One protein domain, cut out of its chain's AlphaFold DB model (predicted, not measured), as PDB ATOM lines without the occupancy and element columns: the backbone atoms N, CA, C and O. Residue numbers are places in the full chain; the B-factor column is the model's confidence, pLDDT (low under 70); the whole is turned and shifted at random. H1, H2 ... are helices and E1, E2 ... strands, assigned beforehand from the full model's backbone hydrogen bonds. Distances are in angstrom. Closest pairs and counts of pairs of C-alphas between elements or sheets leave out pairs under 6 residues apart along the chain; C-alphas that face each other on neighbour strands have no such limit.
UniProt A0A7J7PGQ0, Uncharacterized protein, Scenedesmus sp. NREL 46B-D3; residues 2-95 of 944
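What this domain is: This is residues 2 to 95 of the 944 residues of an uncharacterized protein of Scenedesmus sp. NREL 46B-D3 (UniProt A0A7J7PGQ0). A strongly twisted sheet of five strands has one long helix, H2, packed along one of its faces, while the other face has no named helix over it. The short helix H1 lies off the sheet, in the link between edge strand E1 and its neighbour E2, and residues 30 to 42 form a long loop that leads from E2 to H2. The printed part has 94 residues, with two named helices and five named strands in the chain order E1 H1 E2 H2 E3 E4 E5; the sheet, in the order E1 E2 E5 E4 E3, is mixed. The class is mixed, helices and strands, and the whole is compact, with a radius of gyration of the C-alphas of 13.3 A and a rounded outline of 37 by 30 by 28 A.

Where its parts are: Within the sheet, E5 is residues 88 to 93, 17.1 A long; E2 is residues 25 to 29, 12.9 A; E4 is residues 77 to 82, 15.2 A. The edge strands are E1, residues 7 to 9, which begins at C-alpha 7 (26.368, 1.718, 17.963), and E3, residues 63 to 70, 16.1 A, which bends by 74 degrees at residue 66. H2, residues 43 to 59, is 24.2 A long and begins at C-alpha 43 (43.642, 11.933, 22.302). H1 is residues 13 to 17. E5 ends at C-alpha 93 (34.974, 7.989, 17.832).

How they stand to each other: E2 and E5 are parallel at 22 degrees, with N 27 and O 90 2.8 A apart, within hydrogen-bond range. E5 and E4 form an antiparallel hairpin, with N 91 and O 78 at 2.9 A. E4 and E3 form another, with N 68 and O 79 at 2.9 A. E3 E4 E5 are a meander, each strand the antiparallel neighbour of the one before. E1 and E2 are antiparallel, with N 28 and O 8 at 3.2 A. H2 is on the sheet at a height of 8.3 A, giving two layers, a helix on one face of a sheet. It lies over E4 and, only just, over E5, on which 3 of its C-alphas fall, and runs along the strands, at 1 degree to E4 on the local plane. The closest C-alphas of H2 and E4 are those of Leu 50 and Leu 78, 6.7 A apart. E2, H2 and E3 form a split strand-helix-strand unit, two strands running the same way with E5 and E4 between them, and its crossover is right-handed. H1 is not on the sheet and is apart from H2. In H2 every O i to N i+4 pair is within hydrogen-bond range; in H1 0 of 1 is, beside 1 of 2 O i to N i+3 pairs.

The domain as a whole: The two C-alphas farthest apart, those of Leu 20 and Gly 35, are 38.1 A from each other. The printed part has no cut. The link from E2 to H2, 13 residues, is long; in it residues 32 to 33 pair antiparallel with residues 36 to 37. The mean pLDDT of the printed part is 70.7, and residues 2 to 24 and residue 66 are under 70.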
ATOM      1  N   ASN A   2      26.624   3.566  32.428       18.84
ATOM      2  CA  ASN A   2      25.405   3.728  31.630       18.84
ATOM      3  C   ASN A   2      25.805   4.244  30.244       18.84
ATOM      4  O   ASN A   2      25.792   5.445  29.997       18.84
ATOM      5  N   ALA A   3      26.255   3.334  29.379       22.09
ATOM      6  CA  ALA A   3      26.498   3.634  27.972       22.09
ATOM      7  C   ALA A   3      25.165   3.625  27.203       22.09
ATOM      8  O   ALA A   3      24.313   2.773  27.463       22.09
ATOM      9  N   CYS A   4      24.980   4.555  26.262       21.84
ATOM     10  CA  CYS A   4      23.810   4.546  25.384       21.84
ATOM     11  C   CYS A   4      23.804   3.288  24.500       21.84
ATOM     12  O   CYS A   4      24.849   2.859  24.013       21.84
ATOM     13  N   LYS A   5      22.617   2.712  24.271       21.91
ATOM     14  CA  LYS A   5      22.402   1.476  23.491       21.91
ATOM     15  C   LYS A   5      22.481   1.707  21.965       21.91
ATOM     16  O   LYS A   5      21.624   1.231  21.231       21.91
ATOM     17  N   SER A   6      23.457   2.473  21.486       27.42
ATOM     18  CA  SER A   6      23.505   2.960  20.100       27.42
ATOM     19  C   SER A   6      24.929   2.931  19.536       27.42
ATOM     20  O   SER A   6      25.665   3.915  19.610       27.42
ATOM     21  N   ALA A   7      25.307   1.789  18.962       27.11
ATOM     22  CA  ALA A   7      26.368   1.718  17.963       27.11
ATOM     23  C   ALA A   7      25.710   1.757  16.577       27.11
ATOM     24  O   ALA A   7      24.737   1.038  16.345       27.11
ATOM     25  N   HIS A   8      26.228   2.579  15.667       35.91
ATOM     26  CA  HIS A   8      25.703   2.712  14.309       35.91
ATOM     27  C   HIS A   8      26.844   2.570  13.292       35.91
ATOM     28  O   HIS A   8      27.931   3.118  13.487       35.91
ATOM     29  N   GLY A   9      26.606   1.831  12.205       30.39
ATOM     30  CA  GLY A   9      27.567   1.722  11.106       30.39
ATOM     31  C   GLY A   9      27.639   3.029  10.324       30.39
ATOM     32  O   GLY A   9      26.602   3.527   9.891       30.39
ATOM     33  N   PHE A  10      28.841   3.589  10.171       42.78
ATOM     34  CA  PHE A  10      29.052   4.915   9.587       42.78
ATOM     35  C   PHE A  10      30.407   5.039   8.874       42.78
ATOM     36  O   PHE A  10      31.295   5.787   9.286       42.78
ATOM     37  N   SER A  11      30.485   4.383   7.716       30.73
ATOM     38  CA  SER A  11      30.952   5.050   6.495       30.73
ATOM     39  C   SER A  11      29.718   5.527   5.734       30.73
ATOM     40  O   SER A  11      28.667   4.895   5.836       30.73
ATOM     41  N   ALA A  12      29.816   6.653   5.024       34.22
ATOM     42  CA  ALA A  12      28.673   7.387   4.470       34.22
ATOM     43  C   ALA A  12      27.583   6.477   3.874       34.22
ATOM     44  O   ALA A  12      27.881   5.620   3.048       34.22
ATOM     45  N   ALA A  13      26.306   6.717   4.183       32.94
ATOM     46  CA  ALA A  13      25.214   5.896   3.653       32.94
ATOM     47  C   ALA A  13      24.967   6.082   2.128       32.94
ATOM     48  O   ALA A  13      24.109   5.412   1.558       32.94
ATOM     49  N   ALA A  14      25.775   6.910   1.446       32.12
ATOM     50  CA  ALA A  14      26.066   6.764   0.013       32.12
ATOM     51  C   ALA A  14      27.128   5.692  -0.277       32.12
ATOM     52  O   ALA A  14      26.875   4.796  -1.060       32.12
ATOM     53  N   ALA A  15      28.304   5.752   0.355       34.34
ATOM     54  CA  ALA A  15      29.406   4.807   0.155       34.34
ATOM     55  C   ALA A  15      29.108   3.376   0.647       34.34
ATOM     56  O   ALA A  15      29.761   2.448   0.186       34.34
ATOM     57  N   ALA A  16      28.110   3.183   1.517       36.69
ATOM     58  CA  ALA A  16      27.539   1.870   1.821       36.69
ATOM     59  C   ALA A  16      26.618   1.370   0.684       36.69
ATOM     60  O   ALA A  16      26.782   0.254   0.203       36.69
ATOM     61  N   ALA A  17      25.711   2.220   0.182       38.31
ATOM     62  CA  ALA A  17      24.820   1.915  -0.951       38.31
ATOM     63  C   ALA A  17      25.536   1.883  -2.326       38.31
ATOM     64  O   ALA A  17      25.005   1.376  -3.315       38.31
ATOM     65  N   ALA A  18      26.750   2.426  -2.381       39.09
ATOM     66  CA  ALA A  18      27.666   2.470  -3.517       39.09
ATOM     67  C   ALA A  18      29.005   1.784  -3.185       39.09
ATOM     68  O   ALA A  18      30.045   2.084  -3.775       39.09
ATOM     69  N   GLY A  19      28.985   0.879  -2.204       45.62
ATOM     70  CA  GLY A  19      30.138   0.087  -1.808       45.62
ATOM     71  C   GLY A  19      30.476  -0.984  -2.842       45.62
ATOM     72  O   GLY A  19      29.617  -1.469  -3.575       45.62
ATOM     73  N   LEU A  20      31.748  -1.375  -2.868       51.03
ATOM     74  CA  LEU A  20      32.170  -2.679  -3.384       51.03
ATOM     75  C   LEU A  20      32.147  -3.665  -2.207       51.03
ATOM     76  O   LEU A  20      32.389  -3.239  -1.076       51.03
ATOM     77  N   ALA A  21      31.869  -4.949  -2.437       47.28
ATOM     78  CA  ALA A  21      31.587  -5.896  -1.349       47.28
ATOM     79  C   ALA A  21      32.771  -6.207  -0.406       47.28
ATOM     80  O   ALA A  21      32.556  -6.860   0.609       47.28
ATOM     81  N   ASP A  22      33.989  -5.741  -0.698       50.28
ATOM     82  CA  ASP A  22      35.149  -5.808   0.206       50.28
ATOM     83  C   ASP A  22      35.524  -4.469   0.865       50.28
ATOM     84  O   ASP A  22      36.598  -4.371   1.461       50.28
ATOM     85  N   SER A  23      34.685  -3.437   0.723       64.50
ATOM     86  CA  SER A  23      34.944  -2.118   1.307       64.50
ATOM     87  C   SER A  23      34.925  -2.195   2.832       64.50
ATOM     88  O   SER A  23      33.979  -2.743   3.399       64.50
ATOM     89  N   ASP A  24      35.933  -1.604   3.475       68.75
ATOM     90  CA  ASP A  24      36.038  -1.482   4.930       68.75
ATOM     91  C   ASP A  24      34.720  -0.957   5.540       68.75
ATOM     92  O   ASP A  24      34.135   0.021   5.062       68.75
ATOM     93  N   ILE A  25      34.244  -1.600   6.608       74.75
ATOM     94  CA  ILE A  25      33.071  -1.157   7.368       74.75
ATOM     95  C   ILE A  25      33.531  -0.155   8.432       74.75
ATOM     96  O   ILE A  25      33.886  -0.553   9.544       74.75
ATOM     97  N   ASP A  26      33.511   1.145   8.135       75.62
ATOM     98  CA  ASP A  26      33.688   2.151   9.186       75.62
ATOM     99  C   ASP A  26      32.495   2.134  10.170       75.62
ATOM    100  O   ASP A  26      31.317   2.106   9.792       75.62
ATOM    101  N   LEU A  27      32.802   2.172  11.465       81.38
ATOM    102  CA  LEU A  27      31.848   2.127  12.571       81.38
ATOM    103  C   LEU A  27      32.049   3.354  13.467       81.38
ATOM    104  O   LEU A  27      33.128   3.556  14.033       81.38
ATOM    105  N   GLY A  28      30.996   4.158  13.619       82.25
ATOM    106  CA  GLY A  28      31.012   5.338  14.477       82.25
ATOM    107  C   GLY A  28      30.561   5.009  15.898       82.25
ATOM    108  O   GLY A  28      29.468   4.483  16.118       82.25
ATOM    109  N   VAL A  29      31.392   5.348  16.883       82.25
ATOM    110  CA  VAL A  29      31.018   5.340  18.303       82.25
ATOM    111  C   VAL A  29      30.698   6.768  18.730       82.25
ATOM    112  O   VAL A  29      31.569   7.638  18.698       82.25
ATOM    113  N   PHE A  30      29.454   6.976  19.159       78.25
ATOM    114  CA  PHE A  30      28.884   8.271  19.537       78.25
ATOM    115  C   PHE A  30      28.459   8.283  21.011       78.25
ATOM    116  O   PHE A  30      28.360   7.238  21.661       78.25
ATOM    117  N   GLY A  31      28.133   9.466  21.530       75.50
ATOM    118  CA  GLY A  31      27.497   9.636  22.835       75.50
ATOM    119  C   GLY A  31      28.372  10.391  23.827       75.50
ATOM    120  O   GLY A  31      29.139  11.272  23.455       75.50
ATOM    121  N   ARG A  32      28.215  10.088  25.122       76.69
ATOM    122  CA  ARG A  32      28.846  10.859  26.206       76.69
ATOM    123  C   ARG A  32      29.649   9.965  27.148       76.69
ATOM    124  O   ARG A  32      29.132   8.983  27.677       76.69
ATOM    125  N   PHE A  33      30.899  10.337  27.417       74.44
ATOM    126  CA  PHE A  33      31.776   9.680  28.385       74.44
ATOM    127  C   PHE A  33      31.999  10.601  29.589       74.44
ATOM    128  O   PHE A  33      32.498  11.714  29.452       74.44
ATOM    129  N   LYS A  34      31.608  10.144  30.787       78.06
ATOM    130  CA  LYS A  34      31.633  10.947  32.030       78.06
ATOM    131  C   LYS A  34      30.931  12.318  31.902       78.06
ATOM    132  O   LYS A  34      31.365  13.296  32.497       78.06
ATOM    133  N   GLY A  35      29.847  12.388  31.126       73.88
ATOM    134  CA  GLY A  35      29.029  13.595  30.940       73.88
ATOM    135  C   GLY A  35      29.463  14.516  29.790       73.88
ATOM    136  O   GLY A  35      28.610  15.221  29.247       73.88
ATOM    137  N   GLY A  36      30.727  14.468  29.360       74.56
ATOM    138  CA  GLY A  36      31.208  15.158  28.153       74.56
ATOM    139  C   GLY A  36      31.003  14.328  26.872       74.56
ATOM    140  O   GLY A  36      30.850  13.109  26.979       74.56
ATOM    141  N   PRO A  37      30.999  14.945  25.675       77.00
ATOM    142  CA  PRO A  37      31.003  14.228  24.391       77.00
ATOM    143  C   PRO A  37      32.233  13.306  24.236       77.00
ATOM    144  O   PRO A  37      33.289  13.580  24.814       77.00
ATOM    145  N   VAL A  38      32.127  12.213  23.470       79.12
ATOM    146  CA  VAL A  38      33.248  11.273  23.221       79.12
ATOM    147  C   VAL A  38      34.315  11.852  22.287       79.12
ATOM    148  O   VAL A  38      35.502  11.561  22.431       79.12
ATOM    149  N   GLU A  39      33.899  12.713  21.367       73.38
ATOM    150  CA  GLU A  39      34.724  13.478  20.438       73.38
ATOM    151  C   GLU A  39      35.581  14.535  21.155       73.38
ATOM    152  O   GLU A  39      36.739  14.738  20.791       73.38
ATOM    153  N   ALA A  40      35.057  15.137  22.229       76.38
ATOM    154  CA  ALA A  40      35.730  16.161  23.034       76.38
ATOM    155  C   ALA A  40      36.786  15.593  24.005       76.38
ATOM    156  O   ALA A  40      37.483  16.344  24.689       76.38
ATOM    157  N   LEU A  41      36.919  14.264  24.083       81.94
ATOM    158  CA  LEU A  41      37.973  13.607  24.850       81.94
ATOM    159  C   LEU A  41      39.351  13.914  24.249       81.94
ATOM    160  O   LEU A  41      39.553  13.823  23.040       81.94
ATOM    161  N   GLY A  42      40.346  14.190  25.094       82.94
ATOM    162  CA  GLY A  42      41.728  14.354  24.630       82.94
ATOM    163  C   GLY A  42      42.278  13.048  24.041       82.94
ATOM    164  O   GLY A  42      41.897  11.961  24.474       82.94
ATOM    165  N   SER A  43      43.222  13.108  23.097       81.50
ATOM    166  CA  SER A  43      43.642  11.933  22.302       81.50
ATOM    167  C   SER A  43      44.070  10.714  23.138       81.50
ATOM    168  O   SER A  43      43.800   9.578  22.754       81.50
ATOM    169  N   ARG A  44      44.669  10.910  24.325       83.25
ATOM    170  CA  ARG A  44      44.988   9.811  25.266       83.25
ATOM    171  C   ARG A  44      43.737   9.100  25.805       83.25
ATOM    172  O   ARG A  44      43.757   7.886  25.976       83.25
ATOM    173  N   GLN A  45      42.660   9.838  26.067       85.31
ATOM    174  CA  GLN A  45      41.366   9.308  26.514       85.31
ATOM    175  C   GLN A  45      40.622   8.623  25.359       85.31
ATOM    176  O   GLN A  45      40.098   7.531  25.559       85.31
ATOM    177  N   GLN A  46      40.651   9.197  24.149       84.38
ATOM    178  CA  GLN A  46      40.109   8.559  22.939       84.38
ATOM    179  C   GLN A  46      40.785   7.201  22.676       84.38
ATOM    180  O   GLN A  46      40.116   6.177  22.542       84.38
ATOM    181  N   GLN A  47      42.124   7.165  22.704       85.94
ATOM    182  CA  GLN A  47      42.903   5.927  22.595       85.94
ATOM    183  C   GLN A  47      42.589   4.941  23.729       85.94
ATOM    184  O   GLN A  47      42.528   3.739  23.484       85.94
ATOM    185  N   ALA A  48      42.382   5.408  24.965       86.50
ATOM    186  CA  ALA A  48      41.999   4.539  26.077       86.50
ATOM    187  C   ALA A  48      40.606   3.916  25.876       86.50
ATOM    188  O   ALA A  48      40.444   2.723  26.118       86.50
ATOM    189  N   LEU A  49      39.628   4.682  25.378       87.25
ATOM    190  CA  LEU A  49      38.281   4.190  25.084       87.25
ATOM    191  C   LEU A  49      38.292   3.170  23.933       87.25
ATOM    192  O   LEU A  49      37.760   2.074  24.085       87.25
ATOM    193  N   LEU A  50      38.997   3.461  22.834       88.62
ATOM    194  CA  LEU A  50      39.192   2.505  21.736       88.62
ATOM    195  C   LEU A  50      39.958   1.243  22.182       88.62
ATOM    196  O   LEU A  50      39.680   0.154  21.691       88.62
ATOM    197  N   ARG A  51      40.866   1.338  23.166       87.19
ATOM    198  CA  ARG A  51      41.515   0.162  23.786       87.19
ATOM    199  C   ARG A  51      40.581  -0.663  24.682       87.19
ATOM    200  O   ARG A  51      40.873  -1.836  24.902       87.19
ATOM    201  N   LEU A  52      39.481  -0.100  25.186       88.38
ATOM    202  CA  LEU A  52      38.427  -0.876  25.856       88.38
ATOM    203  C   LEU A  52      37.546  -1.601  24.830       88.38
ATOM    204  O   LEU A  52      37.254  -2.779  25.018       88.38
ATOM    205  N   VAL A  53      37.204  -0.941  23.718       87.19
ATOM    206  CA  VAL A  53      36.479  -1.564  22.592       87.19
ATOM    207  C   VAL A  53      37.292  -2.714  21.980       87.19
ATOM    208  O   VAL A  53      36.761  -3.804  21.789       87.19
ATOM    209  N   LEU A  54      38.601  -2.518  21.783       85.50
ATOM    210  CA  LEU A  54      39.564  -3.559  21.398       85.50
ATOM    211  C   LEU A  54      39.469  -4.807  22.285       85.50
ATOM    212  O   LEU A  54      39.365  -5.910  21.757       85.50
ATOM    213  N   ARG A  55      39.487  -4.639  23.615       86.06
ATOM    214  CA  ARG A  55      39.382  -5.767  24.555       86.06
ATOM    215  C   ARG A  55      38.058  -6.499  24.380       86.06
ATOM    216  O   ARG A  55      38.080  -7.694  24.135       86.06
ATOM    217  N   ALA A  56      36.935  -5.780  24.356       88.00
ATOM    218  CA  ALA A  56      35.621  -6.388  24.147       88.00
ATOM    219  C   ALA A  56      35.529  -7.196  22.832       88.00
ATOM    220  O   ALA A  56      34.949  -8.278  22.819       88.00
ATOM    221  N   ILE A  57      36.143  -6.718  21.743       86.00
ATOM    222  CA  ILE A  57      36.220  -7.430  20.451       86.00
ATOM    223  C   ILE A  57      37.080  -8.700  20.544       86.00
ATOM    224  O   ILE A  57      36.732  -9.723  19.950       86.00
ATOM    225  N   GLN A  58      38.189  -8.648  21.286       84.44
ATOM    226  CA  GLN A  58      39.072  -9.795  21.524       84.44
ATOM    227  C   GLN A  58      38.406 -10.842  22.429       84.44
ATOM    228  O   GLN A  58      38.374 -12.020  22.072       84.44
ATOM    229  N   ASP A  59      37.814 -10.411  23.544       86.81
ATOM    230  CA  ASP A  59      37.114 -11.254  24.518       86.81
ATOM    231  C   ASP A  59      35.910 -11.964  23.869       86.81
ATOM    232  O   ASP A  59      35.719 -13.168  24.046       86.81
ATOM    233  N   ALA A  60      35.149 -11.249  23.030       85.75
ATOM    234  CA  ALA A  60      34.037 -11.794  22.244       85.75
ATOM    235  C   ALA A  60      34.470 -12.582  20.987       85.75
ATOM    236  O   ALA A  60      33.615 -13.088  20.261       85.75
ATOM    237  N   ARG A  61      35.779 -12.697  20.706       84.62
ATOM    238  CA  ARG A  61      36.359 -13.395  19.536       84.62
ATOM    239  C   ARG A  61      35.829 -12.903  18.177       84.62
ATOM    240  O   ARG A  61      35.783 -13.654  17.200       84.62
ATOM    241  N   LEU A  62      35.464 -11.623  18.095       83.19
ATOM    242  CA  LEU A  62      34.898 -10.992  16.894       83.19
ATOM    243  C   LEU A  62      35.958 -10.584  15.855       83.19
ATOM    244  O   LEU A  62      35.600 -10.190  14.748       83.19
ATOM    245  N   ALA A  63      37.250 -10.696  16.182       82.44
ATOM    246  CA  ALA A  63      38.350 -10.420  15.262       82.44
ATOM    247  C   ALA A  63      38.981 -11.698  14.685       82.44
ATOM    248  O   ALA A  63      39.370 -12.610  15.415       82.44
ATOM    249  N   ARG A  64      39.148 -11.717  13.360       71.81
ATOM    250  CA  ARG A  64      40.127 -12.542  12.647       71.81
ATOM    251  C   ARG A  64      41.463 -11.790  12.650       71.81
ATOM    252  O   ARG A  64      41.500 -10.583  12.432       71.81
ATOM    253  N   HIS A  65      42.560 -12.515  12.852       71.88
ATOM    254  CA  HIS A  65      43.926 -11.971  12.845       71.88
ATOM    255  C   HIS A  65      44.158 -10.838  13.874       71.88
ATOM    256  O   HIS A  65      43.522 -10.782  14.928       71.88
ATOM    257  N   LYS A  66      45.168  -9.993  13.635       67.06
ATOM    258  CA  LYS A  66      45.685  -9.013  14.598       67.06
ATOM    259  C   LYS A  66      44.975  -7.664  14.454       67.06
ATOM    260  O   LYS A  66      45.205  -6.951  13.484       67.06
ATOM    261  N   VAL A  67      44.207  -7.276  15.472       79.94
ATOM    262  CA  VAL A  67      43.618  -5.930  15.579       79.94
ATOM    263  C   VAL A  67      44.715  -4.855  15.655       79.94
ATOM    264  O   VAL A  67      45.692  -5.009  16.396       79.94
ATOM    265  N   GLN A  68      44.547  -3.748  14.927       84.69
ATOM    266  CA  GLN A  68      45.513  -2.651  14.829       84.69
ATOM    267  C   GLN A  68      44.896  -1.303  15.226       84.69
ATOM    268  O   GLN A  68      43.941  -0.829  14.621       84.69
ATOM    269  N   GLY A  69      45.496  -0.631  16.212       84.81
ATOM    270  CA  GLY A  69      45.161   0.755  16.552       84.81
ATOM    271  C   GLY A  69      46.034   1.756  15.796       84.81
ATOM    272  O   GLY A  69      47.248   1.805  16.008       84.81
ATOM    273  N   ILE A  70      45.425   2.584  14.948       85.00
ATOM    274  CA  ILE A  70      46.066   3.684  14.220       85.00
ATOM    275  C   ILE A  70      45.957   4.953  15.077       85.00
ATOM    276  O   ILE A  70      45.092   5.807  14.899       85.00
ATOM    277  N   TRP A  71      46.843   5.050  16.069       84.81
ATOM    278  CA  TRP A  71      46.774   6.067  17.127       84.81
ATOM    279  C   TRP A  71      47.268   7.470  16.736       84.81
ATOM    280  O   TRP A  71      46.998   8.419  17.470       84.81
ATOM    281  N   GLY A  72      48.019   7.589  15.634       77.38
ATOM    282  CA  GLY A  72      48.642   8.837  15.165       77.38
ATOM    283  C   GLY A  72      47.916   9.536  14.010       77.38
ATOM    284  O   GLY A  72      48.435  10.513  13.476       77.38
ATOM    285  N   ALA A  73      46.751   9.036  13.589       76.19
ATOM    286  CA  ALA A  73      45.930   9.678  12.565       76.19
ATOM    287  C   ALA A  73      45.124  10.865  13.135       76.19
ATOM    288  O   ALA A  73      44.906  10.954  14.343       76.19
ATOM    289  N   ARG A  74      44.644  11.765  12.255       73.38
ATOM    290  CA  ARG A  74      43.809  12.941  12.615       73.38
ATOM    291  C   ARG A  74      42.574  12.559  13.440       73.38
ATOM    292  O   ARG A  74      42.169  13.320  14.310       73.38
ATOM    293  N   VAL A  75      42.004  11.392  13.153       75.50
ATOM    294  CA  VAL A  75      41.018  10.696  13.982       75.50
ATOM    295  C   VAL A  75      41.653   9.351  14.345       75.50
ATOM    296  O   VAL A  75      42.082   8.652  13.426       75.50
ATOM    297  N   PRO A  76      41.773   8.973  15.630       84.56
ATOM    298  CA  PRO A  76      42.256   7.646  16.001       84.56
ATOM    299  C   PRO A  76      41.275   6.554  15.548       84.56
ATOM    300  O   PRO A  76      40.086   6.632  15.855       84.56
ATOM    301  N   VAL A  77      41.782   5.530  14.858       88.00
ATOM    302  CA  VAL A  77      40.980   4.413  14.320       88.00
ATOM    303  C   VAL A  77      41.472   3.079  14.878       88.00
ATOM    304  O   VAL A  77      42.671   2.886  15.089       88.00
ATOM    305  N   LEU A  78      40.553   2.145  15.105       89.00
ATOM    306  CA  LEU A  78      40.815   0.755  15.457       89.00
ATOM    307  C   LEU A  78      40.378  -0.153  14.293       89.00
ATOM    308  O   LEU A  78      39.184  -0.402  14.133       89.00
ATOM    309  N   LYS A  79      41.344  -0.644  13.505       88.19
ATOM    310  CA  LYS A  79      41.126  -1.580  12.389       88.19
ATOM    311  C   LYS A  79      41.106  -3.034  12.871       88.19
ATOM    312  O   LYS A  79      42.042  -3.458  13.555       88.19
ATOM    313  N   TYR A  80      40.111  -3.820  12.463       86.19
ATOM    314  CA  TYR A  80      40.094  -5.282  12.619       86.19
ATOM    315  C   TYR A  80      39.358  -5.969  11.467       86.19
ATOM    316  O   TYR A  80      38.395  -5.423  10.949       86.19
ATOM    317  N   THR A  81      39.750  -7.191  11.109       85.31
ATOM    318  CA  THR A  81      38.944  -8.043  10.223       85.31
ATOM    319  C   THR A  81      37.910  -8.794  11.061       85.31
ATOM    320  O   THR A  81      38.263  -9.426  12.056       85.31
ATOM    321  N   CYS A  82      36.633  -8.762  10.691       81.00
ATOM    322  CA  CYS A  82      35.570  -9.483  11.389       81.00
ATOM    323  C   CYS A  82      35.735 -11.008  11.237       81.00
ATOM    324  O   CYS A  82      35.897 -11.523  10.128       81.00
ATOM    325  N   SER A  83      35.667 -11.761  12.339       81.50
ATOM    326  CA  SER A  83      35.814 -13.226  12.318       81.50
ATOM    327  C   SER A  83      34.651 -13.944  11.625       81.50
ATOM    328  O   SER A  83      34.869 -14.998  11.027       81.50
ATOM    329  N   LEU A  84      33.448 -13.360  11.663       78.25
ATOM    330  CA  LEU A  84      32.231 -13.919  11.069       78.25
ATOM    331  C   LEU A  84      32.141 -13.648   9.560       78.25
ATOM    332  O   LEU A  84      32.018 -14.588   8.782       78.25
ATOM    333  N   SER A  85      32.231 -12.381   9.138       73.50
ATOM    334  CA  SER A  85      32.068 -11.989   7.726       73.50
ATOM    335  C   SER A  85      33.366 -11.986   6.917       73.50
ATOM    336  O   SER A  85      33.312 -12.007   5.693       73.50
ATOM    337  N   GLY A  86      34.536 -11.937   7.567       75.81
ATOM    338  CA  GLY A  86      35.822 -11.749   6.884       75.81
ATOM    339  C   GLY A  86      36.056 -10.335   6.335       75.81
ATOM    340  O   GLY A  86      37.060 -10.126   5.663       75.81
ATOM    341  N   LEU A  87      35.160  -9.381   6.614       75.62
ATOM    342  CA  LEU A  87      35.280  -7.987   6.176       75.62
ATOM    343  C   LEU A  87      36.154  -7.177   7.136       75.62
ATOM    344  O   LEU A  87      36.072  -7.352   8.351       75.62
ATOM    345  N   ASP A  88      36.957  -6.269   6.591       79.44
ATOM    346  CA  ASP A  88      37.743  -5.307   7.364       79.44
ATOM    347  C   ASP A  88      36.825  -4.209   7.941       79.44
ATOM    348  O   ASP A  88      35.818  -3.849   7.336       79.44
ATOM    349  N   CYS A  89      37.099  -3.740   9.161       81.31
ATOM    350  CA  CYS A  89      36.215  -2.874   9.951       81.31
ATOM    351  C   CYS A  89      37.007  -1.790  10.707       81.31
ATOM    352  O   CYS A  89      37.965  -2.107  11.421       81.31
ATOM    353  N   ASP A  90      36.546  -0.538  10.631       86.12
ATOM    354  CA  ASP A  90      37.241   0.663  11.121       86.12
ATOM    355  C   ASP A  90      36.440   1.379  12.210       86.12
ATOM    356  O   ASP A  90      35.584   2.221  11.943       86.12
ATOM    357  N   ILE A  91      36.727   1.082  13.477       88.50
ATOM    358  CA  ILE A  91      36.038   1.744  14.589       88.50
ATOM    359  C   ILE A  91      36.707   3.081  14.908       88.50
ATOM    360  O   ILE A  91      37.900   3.138  15.220       88.50
ATOM    361  N   SER A  92      35.918   4.153  14.906       87.38
ATOM    362  CA  SER A  92      36.341   5.512  15.258       87.38
ATOM    363  C   SER A  92      35.365   6.160  16.247       87.38
ATOM    364  O   SER A  92      34.191   5.795  16.319       87.38
ATOM    365  N   LEU A  93      35.850   7.122  17.038       85.19
ATOM    366  CA  LEU A  93      34.974   7.989  17.832       85.19
ATOM    367  C   LEU A  93      34.531   9.150  16.935       85.19
ATOM    368  O   LEU A  93      35.384   9.795  16.322       85.19
ATOM    369  N   GLN A  94      33.225   9.391  16.832       82.69
ATOM    370  CA  GLN A  94      32.647  10.324  15.860       82.69
ATOM    371  C   GLN A  94      31.717  11.342  16.531       82.69
ATOM    372  O   GLN A  94      31.110  11.052  17.561       82.69
ATOM    373  N   ASP A  95      31.617  12.530  15.928       82.56
ATOM    374  CA  ASP A  95      30.713  13.601  16.356       82.56
ATOM    375  C   ASP A  95      29.406  13.614  15.550       82.56
ATOM    376  O   ASP A  95      29.291  12.961  14.508       82.56
TER     377      ASP A  95